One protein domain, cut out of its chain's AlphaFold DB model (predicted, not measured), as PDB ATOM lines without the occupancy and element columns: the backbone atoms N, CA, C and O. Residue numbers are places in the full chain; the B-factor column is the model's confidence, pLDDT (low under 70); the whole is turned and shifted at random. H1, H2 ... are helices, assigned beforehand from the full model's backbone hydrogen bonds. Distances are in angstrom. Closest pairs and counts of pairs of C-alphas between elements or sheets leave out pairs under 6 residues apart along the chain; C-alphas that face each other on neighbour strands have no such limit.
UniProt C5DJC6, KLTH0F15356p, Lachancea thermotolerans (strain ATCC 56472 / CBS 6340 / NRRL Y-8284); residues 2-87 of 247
ATOM      1  N   SER A   2      51.399  58.534  65.770       77.12
ATOM      2  CA  SER A   2      50.252  58.990  66.574       77.12
ATOM      3  C   SER A   2      49.210  59.725  65.718       77.12
ATOM      4  O   SER A   2      49.532  60.259  64.659       77.12
ATOM      5  N   TYR A   3      47.955  59.785  66.181       80.06
ATOM      6  CA  TYR A   3      46.855  60.506  65.513       80.06
ATOM      7  C   TYR A   3      47.249  61.931  65.089       80.06
ATOM      8  O   TYR A   3      46.977  62.353  63.967       80.06
ATOM      9  N   ASN A   4      47.945  62.648  65.976       82.88
ATOM     10  CA  ASN A   4      48.364  64.027  65.739       82.88
ATOM     11  C   ASN A   4      49.368  64.134  64.586       82.88
ATOM     12  O   ASN A   4      49.277  65.068  63.801       82.88
ATOM     13  N   GLN A   5      50.259  63.150  64.430       84.12
ATOM     14  CA  GLN A   5      51.243  63.130  63.342       84.12
ATOM     15  C   GLN A   5      50.576  62.920  61.978       84.12
ATOM     16  O   GLN A   5      50.940  63.580  61.010       84.12
ATOM     17  N   TYR A   6      49.568  62.043  61.892       84.06
ATOM     18  CA  TYR A   6      48.805  61.869  60.650       84.06
ATOM     19  C   TYR A   6      47.958  63.102  60.320       84.06
ATOM     20  O   TYR A   6      47.872  63.489  59.157       84.06
ATOM     21  N   ALA A   7      47.360  63.737  61.330       84.44
ATOM     22  CA  ALA A   7      46.583  64.957  61.140       84.44
ATOM     23  C   ALA A   7      47.457  66.133  60.666       84.44
ATOM     24  O   ALA A   7      47.048  66.878  59.777       84.44
ATOM     25  N   GLU A   8      48.659  66.285  61.229       87.94
ATOM     26  CA  GLU A   8      49.649  67.274  60.784       87.94
ATOM     27  C   GLU A   8      50.125  66.981  59.359       87.94
ATOM     28  O   GLU A   8      50.074  67.866  58.513       87.94
ATOM     29  N   PHE A   9      50.471  65.728  59.050       88.19
ATOM     30  CA  PHE A   9      50.903  65.340  57.708       88.19
ATOM     31  C   PHE A   9      49.838  65.612  56.636       88.19
ATOM     32  O   PHE A   9      50.142  66.185  55.591       88.19
ATOM     33  N   ILE A  10      48.579  65.233  56.888       85.31
ATOM     34  CA  ILE A  10      47.480  65.489  55.945       85.31
ATOM     35  C   ILE A  10      47.285  66.996  55.767       85.31
ATOM     36  O   ILE A  10      47.132  67.457  54.637       85.31
ATOM     37  N   ARG A  11      47.344  67.781  56.848       85.00
ATOM     38  CA  ARG A  11      47.226  69.240  56.768       85.00
ATOM     39  C   ARG A  11      48.350  69.849  55.930       85.00
ATOM     40  O   ARG A  11      48.055  70.531  54.951       85.00
ATOM     41  N   ASP A  12      49.601  69.531  56.237       86.56
ATOM     42  CA  ASP A  12      50.773  70.064  55.537       86.56
ATOM     43  C   ASP A  12      50.754  69.714  54.042       86.56
ATOM     44  O   ASP A  12      51.062  70.546  53.183       86.56
ATOM     45  N   GLU A  13      50.342  68.491  53.707       82.62
ATOM     46  CA  GLU A  13      50.311  68.041  52.320       82.62
ATOM     47  C   GLU A  13      49.123  68.633  51.545       82.62
ATOM     48  O   GLU A  13      49.264  69.003  50.374       82.62
ATOM     49  N   THR A  14      47.973  68.834  52.202       82.44
ATOM     50  CA  THR A  14      46.847  69.570  51.602       82.44
ATOM     51  C   THR A  14      47.189  71.038  51.351       82.44
ATOM     52  O   THR A  14      46.848  71.554  50.286       82.44
ATOM     53  N   GLU A  15      47.939  71.687  52.248       82.25
ATOM     54  CA  GLU A  15      48.422  73.062  52.063       82.25
ATOM     55  C   GLU A  15      49.452  73.171  50.924       82.25
ATOM     56  O   GLU A  15      49.417  74.103  50.111       82.25
ATOM     57  N   ARG A  16      50.357  72.195  50.790       82.88
ATOM     58  CA  ARG A  16      51.305  72.133  49.661       82.88
ATOM     59  C   ARG A  16      50.594  71.959  48.322       82.88
ATOM     60  O   ARG A  16      50.908  72.651  47.345       82.88
ATOM     61  N   MET A  17      49.604  71.072  48.272       76.00
ATOM     62  CA  MET A  17      48.829  70.829  47.057       76.00
ATOM     63  C   MET A  17      47.907  72.002  46.713       76.00
ATOM     64  O   MET A  17      47.754  72.324  45.531       76.00
ATOM     65  N   SER A  18      47.361  72.713  47.708       71.44
ATOM     66  CA  SER A  18      46.549  73.911  47.470       71.44
ATOM     67  C   SER A  18      47.366  75.083  46.923       71.44
ATOM     68  O   SER A  18      46.865  75.833  46.086       71.44
ATOM     69  N   ASN A  19      48.634  75.208  47.330       71.56
ATOM     70  CA  ASN A  19      49.523  76.308  46.940       71.56
ATOM     71  C   ASN A  19      50.253  76.096  45.599       71.56
ATOM     72  O   ASN A  19      50.927  77.001  45.099       71.56
ATOM     73  N   SER A  20      50.109  74.922  44.982       73.44
ATOM     74  CA  SER A  20      50.756  74.600  43.706       73.44
ATOM     75  C   SER A  20      50.106  75.362  42.543       73.44
ATOM     76  O   SER A  20      48.959  75.089  42.182       73.44
ATOM     77  N   ARG A  21      50.817  76.324  41.938       69.62
ATOM     78  CA  ARG A  21      50.328  77.098  40.778       69.62
ATOM     79  C   ARG A  21      50.407  76.293  39.485       69.62
ATOM     80  O   ARG A  21      51.401  75.616  39.237       69.62
ATOM     81  N   VAL A  22      49.403  76.445  38.626       64.94
ATOM     82  CA  VAL A  22      49.445  75.904  37.266       64.94
ATOM     83  C   VAL A  22      50.344  76.770  36.402       64.94
ATOM     84  O   VAL A  22      50.047  77.933  36.128       64.94
ATOM     85  N   GLN A  23      51.455  76.190  35.964       59.88
ATOM     86  CA  GLN A  23      52.278  76.758  34.907       59.88
ATOM     87  C   GLN A  23      51.794  76.172  33.581       59.88
ATOM     88  O   GLN A  23      51.919  74.973  33.344       59.88
ATOM     89  N   LEU A  24      51.196  77.008  32.730       59.53
ATOM     90  CA  LEU A  24      50.904  76.616  31.355       59.53
ATOM     91  C   LEU A  24      52.220  76.576  30.560       59.53
ATOM     92  O   LEU A  24      53.025  77.503  30.699       59.53
ATOM     93  N   PRO A  25      52.453  75.541  29.733       62.09
ATOM     94  CA  PRO A  25      53.618  75.490  28.863       62.09
ATOM     95  C   PRO A  25      53.649  76.716  27.943       62.09
ATOM     96  O   PRO A  25      52.633  77.091  27.357       62.09
ATOM     97  N   SER A  26      54.821  77.338  27.820       55.62
ATOM     98  CA  SER A  26      54.981  78.654  27.186       55.62
ATOM     99  C   SER A  26      54.829  78.656  25.651       55.62
ATOM    100  O   SER A  26      54.816  79.732  25.058       55.62
ATOM    101  N   ASP A  27      54.662  77.486  25.019       57.09
ATOM    102  CA  ASP A  27      54.790  77.282  23.564       57.09
ATOM    103  C   ASP A  27      53.474  76.944  22.838       57.09
ATOM    104  O   ASP A  27      53.460  76.259  21.818       57.09
ATOM    105  N   ALA A  28      52.328  77.431  23.318       56.50
ATOM    106  CA  ALA A  28      51.037  77.107  22.701       56.50
ATOM    107  C   ALA A  28      50.646  77.981  21.482       56.50
ATOM    108  O   ALA A  28      49.495  77.946  21.055       56.50
ATOM    109  N   GLY A  29      51.552  78.799  20.923       59.19
ATOM    110  CA  GLY A  29      51.254  79.652  19.754       59.19
ATOM    111  C   GLY A  29      50.136  80.690  19.975       59.19
ATOM    112  O   GLY A  29      49.622  81.272  19.023       59.19
ATOM    113  N   LEU A  30      49.744  80.915  21.232       62.12
ATOM    114  CA  LEU A  30      48.651  81.790  21.649       62.12
ATOM    115  C   LEU A  30      49.177  83.189  21.993       62.12
ATOM    116  O   LEU A  30      50.222  83.340  22.626       62.12
ATOM    117  N   HIS A  31      48.413  84.227  21.633       69.81
ATOM    118  CA  HIS A  31      48.685  85.600  22.067       69.81
ATOM    119  C   HIS A  31      48.809  85.652  23.600       69.81
ATOM    120  O   HIS A  31      47.971  85.106  24.321       69.81
ATOM    121  N   ARG A  32      49.841  86.342  24.105       69.00
ATOM    122  CA  ARG A  32      50.215  86.391  25.534       69.00
ATOM    123  C   ARG A  32      49.050  86.771  26.461       69.00
ATOM    124  O   ARG A  32      48.959  86.283  27.581       69.00
ATOM    125  N   GLU A  33      48.139  87.609  25.980       73.62
ATOM    126  CA  GLU A  33      46.937  88.030  26.706       73.62
ATOM    127  C   GLU A  33      45.898  86.908  26.831       73.62
ATOM    128  O   GLU A  33      45.356  86.705  27.915       73.62
ATOM    129  N   VAL A  34      45.687  86.125  25.768       75.50
ATOM    130  CA  VAL A  34      44.766  84.976  25.748       75.50
ATOM    131  C   VAL A  34      45.312  83.828  26.599       75.50
ATOM    132  O   VAL A  34      44.578  83.198  27.355       75.50
ATOM    133  N   SER A  35      46.626  83.599  26.561       74.25
ATOM    134  CA  SER A  35      47.272  82.630  27.452       74.25
ATOM    135  C   SER A  35      47.097  83.015  28.924       74.25
ATOM    136  O   SER A  35      46.860  82.152  29.764       74.25
ATOM    137  N   ASN A  36      47.168  84.311  29.246       77.19
ATOM    138  CA  ASN A  36      46.996  84.801  30.612       77.19
ATOM    139  C   ASN A  36      45.540  84.737  31.092       77.19
ATOM    140  O   ASN A  36      45.308  84.482  32.275       77.19
ATOM    141  N   THR A  37      44.551  84.964  30.223       81.50
ATOM    142  CA  THR A  37      43.133  84.819  30.595       81.50
ATOM    143  C   THR A  37      42.764  83.355  30.807       81.50
ATOM    144  O   THR A  37      42.120  83.043  31.808       81.50
ATOM    145  N   ILE A  38      43.248  82.452  29.949       80.50
ATOM    146  CA  ILE A  38      43.070  81.002  30.109       80.50
ATOM    147  C   ILE A  38      43.781  80.507  31.375       80.50
ATOM    148  O   ILE A  38      43.181  79.774  32.154       80.50
ATOM    149  N   ALA A  39      45.009  80.967  31.645       78.56
ATOM    150  CA  ALA A  39      45.731  80.652  32.881       78.56
ATOM    151  C   ALA A  39      44.942  81.042  34.128       78.56
ATOM    152  O   ALA A  39      44.798  80.245  35.050       78.56
ATOM    153  N   LYS A  40      44.396  82.263  34.148       82.06
ATOM    154  CA  LYS A  40      43.592  82.758  35.269       82.06
ATOM    155  C   LYS A  40      42.285  81.984  35.420       82.06
ATOM    156  O   LYS A  40      41.917  81.665  36.544       82.06
ATOM    157  N   ALA A  41      41.607  81.667  34.320       83.50
ATOM    158  CA  ALA A  41      40.369  80.894  34.346       83.50
ATOM    159  C   ALA A  41      40.602  79.452  34.828       83.50
ATOM    160  O   ALA A  41      39.850  78.963  35.667       83.50
ATOM    161  N   LEU A  42      41.669  78.796  34.359       81.56
ATOM    162  CA  LEU A  42      42.055  77.452  34.795       81.56
ATOM    163  C   LEU A  42      42.508  77.436  36.252       81.56
ATOM    164  O   LEU A  42      42.093  76.556  37.000       81.56
ATOM    165  N   GLN A  43      43.302  78.422  36.675       83.12
ATOM    166  CA  GLN A  43      43.700  78.552  38.074       83.12
ATOM    167  C   GLN A  43      42.475  78.767  38.968       83.12
ATOM    168  O   GLN A  43      42.340  78.084  39.971       83.12
ATOM    169  N   HIS A  44      41.533  79.626  38.568       82.94
ATOM    170  CA  HIS A  44      40.293  79.850  39.312       82.94
ATOM    171  C   HIS A  44      39.418  78.589  39.397       82.94
ATOM    172  O   HIS A  44      38.896  78.274  40.465       82.94
ATOM    173  N   ALA A  45      39.269  77.846  38.296       82.50
ATOM    174  CA  ALA A  45      38.526  76.585  38.283       82.50
ATOM    175  C   ALA A  45      39.190  75.518  39.173       82.50
ATOM    176  O   ALA A  45      38.503  74.804  39.900       82.50
ATOM    177  N   LEU A  46      40.523  75.449  39.168       82.56
ATOM    178  CA  LEU A  46      41.281  74.547  40.032       82.56
ATOM    179  C   LEU A  46      41.218  74.954  41.499       82.56
ATOM    180  O   LEU A  46      41.078  74.083  42.348       82.56
ATOM    181  N   ASP A  47      41.272  76.244  41.814       80.81
ATOM    182  CA  ASP A  47      41.152  76.735  43.187       80.81
ATOM    183  C   ASP A  47      39.759  76.426  43.765       80.81
ATOM    184  O   ASP A  47      39.642  76.051  44.933       80.81
ATOM    185  N   LEU A  48      38.704  76.523  42.946       83.00
ATOM    186  CA  LEU A  48      37.348  76.089  43.306       83.00
ATOM    187  C   LEU A  48      37.293  74.585  43.576       83.00
ATOM    188  O   LEU A  48      36.847  74.173  44.644       83.00
ATOM    189  N   HIS A  49      37.821  73.778  42.657       80.94
ATOM    190  CA  HIS A  49      37.791  72.327  42.805       80.94
ATOM    191  C   HIS A  49      38.640  71.844  43.996       80.94
ATOM    192  O   HIS A  49      38.251  70.938  44.728       80.94
ATOM    193  N   ARG A  50      39.769  72.508  44.269       79.94
ATOM    194  CA  ARG A  50      40.615  72.250  45.445       79.94
ATOM    195  C   ARG A  50      39.899  72.554  46.756       79.94
ATOM    196  O   ARG A  50      40.055  71.788  47.698       79.94
ATOM    197  N   LYS A  51      39.102  73.624  46.829       79.50
ATOM    198  CA  LYS A  51      38.304  73.936  48.028       79.50
ATOM    199  C   LYS A  51      37.231  72.887  48.308       79.50
ATOM    200  O   LYS A  51      36.941  72.615  49.468       79.50
ATOM    201  N   GLU A  52      36.654  72.300  47.265       82.56
ATOM    202  CA  GLU A  52      35.667  71.226  47.400       82.56
ATOM    203  C   GLU A  52      36.315  69.910  47.849       82.56
ATOM    204  O   GLU A  52      35.815  69.249  48.758       82.56
ATOM    205  N   VAL A  53      37.449  69.544  47.243       80.25
ATOM    206  CA  VAL A  53      38.139  68.269  47.495       80.25
ATOM    207  C   VAL A  53      38.903  68.284  48.821       80.25
ATOM    208  O   VAL A  53      38.819  67.317  49.573       80.25
ATOM    209  N   PHE A  54      39.595  69.377  49.152       79.56
ATOM    210  CA  PHE A  54      40.411  69.506  50.366       79.56
ATOM    211  C   PHE A  54      39.674  70.161  51.540       79.56
ATOM    212  O   PHE A  54      40.314  70.689  52.447       79.56
ATOM    213  N   ASN A  55      38.340  70.140  51.545       82.69
ATOM    214  CA  ASN A  55      37.559  70.606  52.687       82.69
ATOM    215  C   ASN A  55      37.901  69.798  53.956       82.69
ATOM    216  O   ASN A  55      38.195  68.605  53.870       82.69
ATOM    217  N   THR A  56      37.797  70.420  55.132       82.62
ATOM    218  CA  THR A  56      38.119  69.817  56.439       82.62
ATOM    219  C   THR A  56      37.417  68.480  56.652       82.62
ATOM    220  O   THR A  56      38.041  67.518  57.078       82.62
ATOM    221  N   ARG A  57      36.153  68.368  56.231       85.06
ATOM    222  CA  ARG A  57      35.392  67.113  56.295       85.06
ATOM    223  C   ARG A  57      36.044  65.964  55.513       85.06
ATOM    224  O   ARG A  57      36.103  64.851  56.015       85.06
ATOM    225  N   ASN A  58      36.542  66.227  54.306       84.56
ATOM    226  CA  ASN A  58      37.192  65.192  53.497       84.56
ATOM    227  C   ASN A  58      38.563  64.823  54.078       84.56
ATOM    228  O   ASN A  58      38.982  63.674  53.974       84.56
ATOM    229  N   GLN A  59      39.257  65.784  54.697       83.31
ATOM    230  CA  GLN A  59      40.507  65.520  55.411       83.31
ATOM    231  C   GLN A  59      40.267  64.598  56.613       83.31
ATOM    232  O   GLN A  59      41.005  63.629  56.787       83.31
ATOM    233  N   ASP A  60      39.201  64.845  57.379       84.88
ATOM    234  CA  ASP A  60      38.791  63.997  58.502       84.88
ATOM    235  C   ASP A  60      38.397  62.585  58.031       84.88
ATOM    236  O   ASP A  60      38.816  61.592  58.629       84.88
ATOM    237  N   ASP A  61      37.657  62.478  56.922       86.56
ATOM    238  CA  ASP A  61      37.271  61.190  56.334       86.56
ATOM    239  C   ASP A  61      38.503  60.381  55.881       86.56
ATOM    240  O   ASP A  61      38.593  59.175  56.129       86.56
ATOM    241  N   VAL A  62      39.490  61.033  55.253       86.31
ATOM    242  CA  VAL A  62      40.757  60.394  54.859       86.31
ATOM    243  C   VAL A  62      41.564  59.980  56.088       86.31
ATOM    244  O   VAL A  62      42.072  58.859  56.129       86.31
ATOM    245  N   LEU A  63      41.646  60.831  57.114       88.06
ATOM    246  CA  LEU A  63      42.336  60.517  58.365       88.06
ATOM    247  C   LEU A  63      41.722  59.284  59.046       88.06
ATOM    248  O   LEU A  63      42.447  58.379  59.461       88.06
ATOM    249  N   ALA A  64      40.391  59.201  59.099       86.31
ATOM    250  CA  ALA A  64      39.679  58.046  59.640       86.31
ATOM    251  C   ALA A  64      39.964  56.758  58.843       86.31
ATOM    252  O   ALA A  64      40.157  55.684  59.422       86.31
ATOM    253  N   GLN A  65      40.048  56.852  57.512       89.38
ATOM    254  CA  GLN A  65      40.409  55.711  56.667       89.38
ATOM    255  C   GLN A  65      41.861  55.267  56.870       89.38
ATOM    256  O   GLN A  65      42.117  54.066  56.939       89.38
ATOM    257  N   VAL A  66      42.804  56.203  56.994       87.31
ATOM    258  CA  VAL A  66      44.212  55.885  57.277       87.31
ATOM    259  C   VAL A  66      44.328  55.190  58.630       87.31
ATOM    260  O   VAL A  66      44.912  54.114  58.710       87.31
ATOM    261  N   LEU A  67      43.685  55.728  59.667       86.12
ATOM    262  CA  LEU A  67      43.705  55.133  61.004       86.12
ATOM    263  C   LEU A  67      43.092  53.738  61.039       86.12
ATOM    264  O   LEU A  67      43.639  52.854  61.689       86.12
ATOM    265  N   SER A  68      41.973  53.517  60.348       86.62
ATOM    266  CA  SER A  68      41.347  52.190  60.333       86.62
ATOM    267  C   SER A  68      42.227  51.144  59.642       86.62
ATOM    268  O   SER A  68      42.326  50.018  60.131       86.62
ATOM    269  N   LYS A  69      42.923  51.518  58.558       88.31
ATOM    270  CA  LYS A  69      43.886  50.645  57.870       88.31
ATOM    271  C   LYS A  69      45.137  50.385  58.704       88.31
ATOM    272  O   LYS A  69      45.542  49.236  58.814       88.31
ATOM    273  N   GLU A  70      45.704  51.414  59.322       86.19
ATOM    274  CA  GLU A  70      46.857  51.288  60.225       86.19
ATOM    275  C   GLU A  70      46.524  50.401  61.427       86.19
ATOM    276  O   GLU A  70      47.284  49.509  61.779       86.19
ATOM    277  N   GLN A  71      45.336  50.558  62.016       84.12
ATOM    278  CA  GLN A  71      44.873  49.673  63.084       84.12
ATOM    279  C   GLN A  71      44.681  48.229  62.616       84.12
ATOM    280  O   GLN A  71      44.893  47.309  63.400       84.12
ATOM    281  N   ALA A  72      44.235  48.010  61.378       83.94
ATOM    282  CA  ALA A  72      44.121  46.667  60.818       83.94
ATOM    283  C   ALA A  72      45.506  46.036  60.597       83.94
ATOM    284  O   ALA A  72      45.726  44.909  61.024       83.94
ATOM    285  N   LEU A  73      46.456  46.784  60.032       84.56
ATOM    286  CA  LEU A  73      47.836  46.328  59.849       84.56
ATOM    287  C   LEU A  73      48.523  46.037  61.182       84.56
ATOM    288  O   LEU A  73      49.121  44.980  61.340       84.56
ATOM    289  N   LEU A  74      48.362  46.920  62.167       81.25
ATOM    290  CA  LEU A  74      48.906  46.722  63.506       81.25
ATOM    291  C   LEU A  74      48.324  45.468  64.168       81.25
ATOM    292  O   LEU A  74      49.040  44.758  64.865       81.25
ATOM    293  N   ARG A  75      47.034  45.172  63.950       79.06
ATOM    294  CA  ARG A  75      46.424  43.916  64.414       79.06
ATOM    295  C   ARG A  75      47.067  42.707  63.747       79.06
ATOM    296  O   ARG A  75      47.403  41.764  64.456       79.06
ATOM    297  N   ASP A  76      47.258  42.736  62.434       81.69
ATOM    298  CA  ASP A  76      47.880  41.634  61.692       81.69
ATOM    299  C   ASP A  76      49.350  41.433  62.101       81.69
ATOM    300  O   ASP A  76      49.821  40.303  62.239       81.69
ATOM    301  N   GLU A  77      50.086  42.518  62.346       77.56
ATOM    302  CA  GLU A  77      51.464  42.477  62.841       77.56
ATOM    303  C   GLU A  77      51.535  41.969  64.278       77.56
ATOM    304  O   GLU A  77      52.336  41.082  64.562       77.56
ATOM    305  N   LEU A  78      50.651  42.431  65.166       73.19
ATOM    306  CA  LEU A  78      50.514  41.878  66.514       73.19
ATOM    307  C   LEU A  78      50.189  40.386  66.467       73.19
ATOM    308  O   LEU A  78      50.779  39.623  67.220       73.19
ATOM    309  N   GLN A  79      49.305  39.947  65.570       67.44
ATOM    310  CA  GLN A  79      49.011  38.525  65.387       67.44
ATOM    311  C   GLN A  79      50.246  37.738  64.938       67.44
ATOM    312  O   GLN A  79      50.485  36.643  65.444       67.44
ATOM    313  N   ARG A  80      51.058  38.291  64.028       71.00
ATOM    314  CA  ARG A  80      52.321  37.669  63.600       71.00
ATOM    315  C   ARG A  80      53.343  37.613  64.727       71.00
ATOM    316  O   ARG A  80      53.942  36.564  64.930       71.00
ATOM    317  N   VAL A  81      53.512  38.700  65.477       65.12
ATOM    318  CA  VAL A  81      54.425  38.766  66.625       65.12
ATOM    319  C   VAL A  81      53.966  37.805  67.719       65.12
ATOM    320  O   VAL A  81      54.772  37.028  68.208       65.12
ATOM    321  N   MET A  82      52.673  37.752  68.042       60.44
ATOM    322  CA  MET A  82      52.117  36.793  69.005       60.44
ATOM    323  C   MET A  82      52.238  35.333  68.548       60.44
ATOM    324  O   MET A  82      52.268  34.441  69.389       60.44
ATOM    325  N   ALA A  83      52.294  35.069  67.240       63.03
ATOM    326  CA  ALA A  83      52.562  33.733  66.707       63.03
ATOM    327  C   ALA A  83      54.059  33.364  66.726       63.03
ATOM    328  O   ALA A  83      54.385  32.178  66.728       63.03
ATOM    329  N   LEU A  84      54.955  34.359  66.721       57.81
ATOM    330  CA  LEU A  84      56.414  34.191  66.745       57.81
ATOM    331  C   LEU A  84      57.003  34.185  68.162       57.81
ATOM    332  O   LEU A  84      57.967  33.464  68.413       57.81
ATOM    333  N   VAL A  85      56.430  34.961  69.085       52.78
ATOM    334  CA  VAL A  85      56.760  34.938  70.513       52.78
ATOM    335  C   VAL A  85      56.155  33.658  71.081       52.78
ATOM    336  O   VAL A  85      54.976  33.606  71.427       52.78
ATOM    337  N   GLY A  86      56.959  32.596  71.073       48.69
ATOM    338  CA  GLY A  86      56.577  31.273  71.549       48.69
ATOM    339  C   GLY A  86      55.891  31.316  72.918       48.69
ATOM    340  O   GLY A  86      56.356  31.979  73.841       48.69
ATOM    341  N   ASP A  87      54.787  30.576  73.010       47.09
ATOM    342  CA  ASP A  87      54.081  30.188  74.230       47.09
ATOM    343  C   ASP A  87      53.637  31.320  75.179       47.09
ATOM    344  O   ASP A  87      54.031  31.371  76.344       47.09
TER     345      ASP A  87
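This is residues 2 to 87 of the 247 residues of the protein "KLTH0F15356p" of Lachancea thermotolerans (strain ATCC 56472 / CBS 6340 / NRRL Y-8284) (UniProt C5DJC6). Two long helices, H2 and H3, follow each other end to end as a wide V, and the shorter H1 lies beside the corner, packing on the first part of H3 and coming near the last part of H2. A long loop runs from H1 out to the far end of H2, and residues 68 to 87, mostly H3, stick out as an arm at the other end. The printed part has 86 residues with three named helices in the order H1, H2, H3 and no named strand; the class is all helix. The whole is extended, with a radius of gyration of the C-alphas of 21.6 A and spans of 76 by 27 by 15 A.

H1 covers residues 3 to 19, from C-alpha 3 at (46.855, 60.506, 65.513), and is 24.5 A long. H2 covers residues 32 to 53, 30.9 A long, from C-alpha 32 at (50.215, 86.391, 25.534). H3, the longest, covers residues 56 to 84, 41.4 A long, and ends with C-alpha 84 at (56.414, 34.191, 66.745).

H1 touches H3 with residues 59 to 67 of H3 alone; the closest C-alphas, those of Ala 7 and Leu 63, are 6.7 A apart. Their lines stand at a steep tilt of 44 degrees, opposite ways. H1 and H2 are close but not clearly touching, with the closest C-alphas, those of Ser 18 and Arg 50, 6.5 A apart. They run opposite ways at a shallow tilt of 20 degrees. H2 and H3 meet only through their link. In H1, H2 and H3 every O i to N i+4 pair is within hydrogen-bond range.

The outline is only just a rod, and the two C-alphas farthest apart, those of His 31 and Asp 87, are 76.3 A apart. The printed part has no cut. The link from H1 to H2, residues 20 to 31, is long, and that from H2 to H3 is tight. Residues 27 to 34, of which 32 to 34 belong to H2, stand free, as do residues 68 to 87, of which 68 to 84 belong to H3. The mean pLDDT of the printed part is 76.9, with residues 21 to 32, 79 and 81 to 87 under 70.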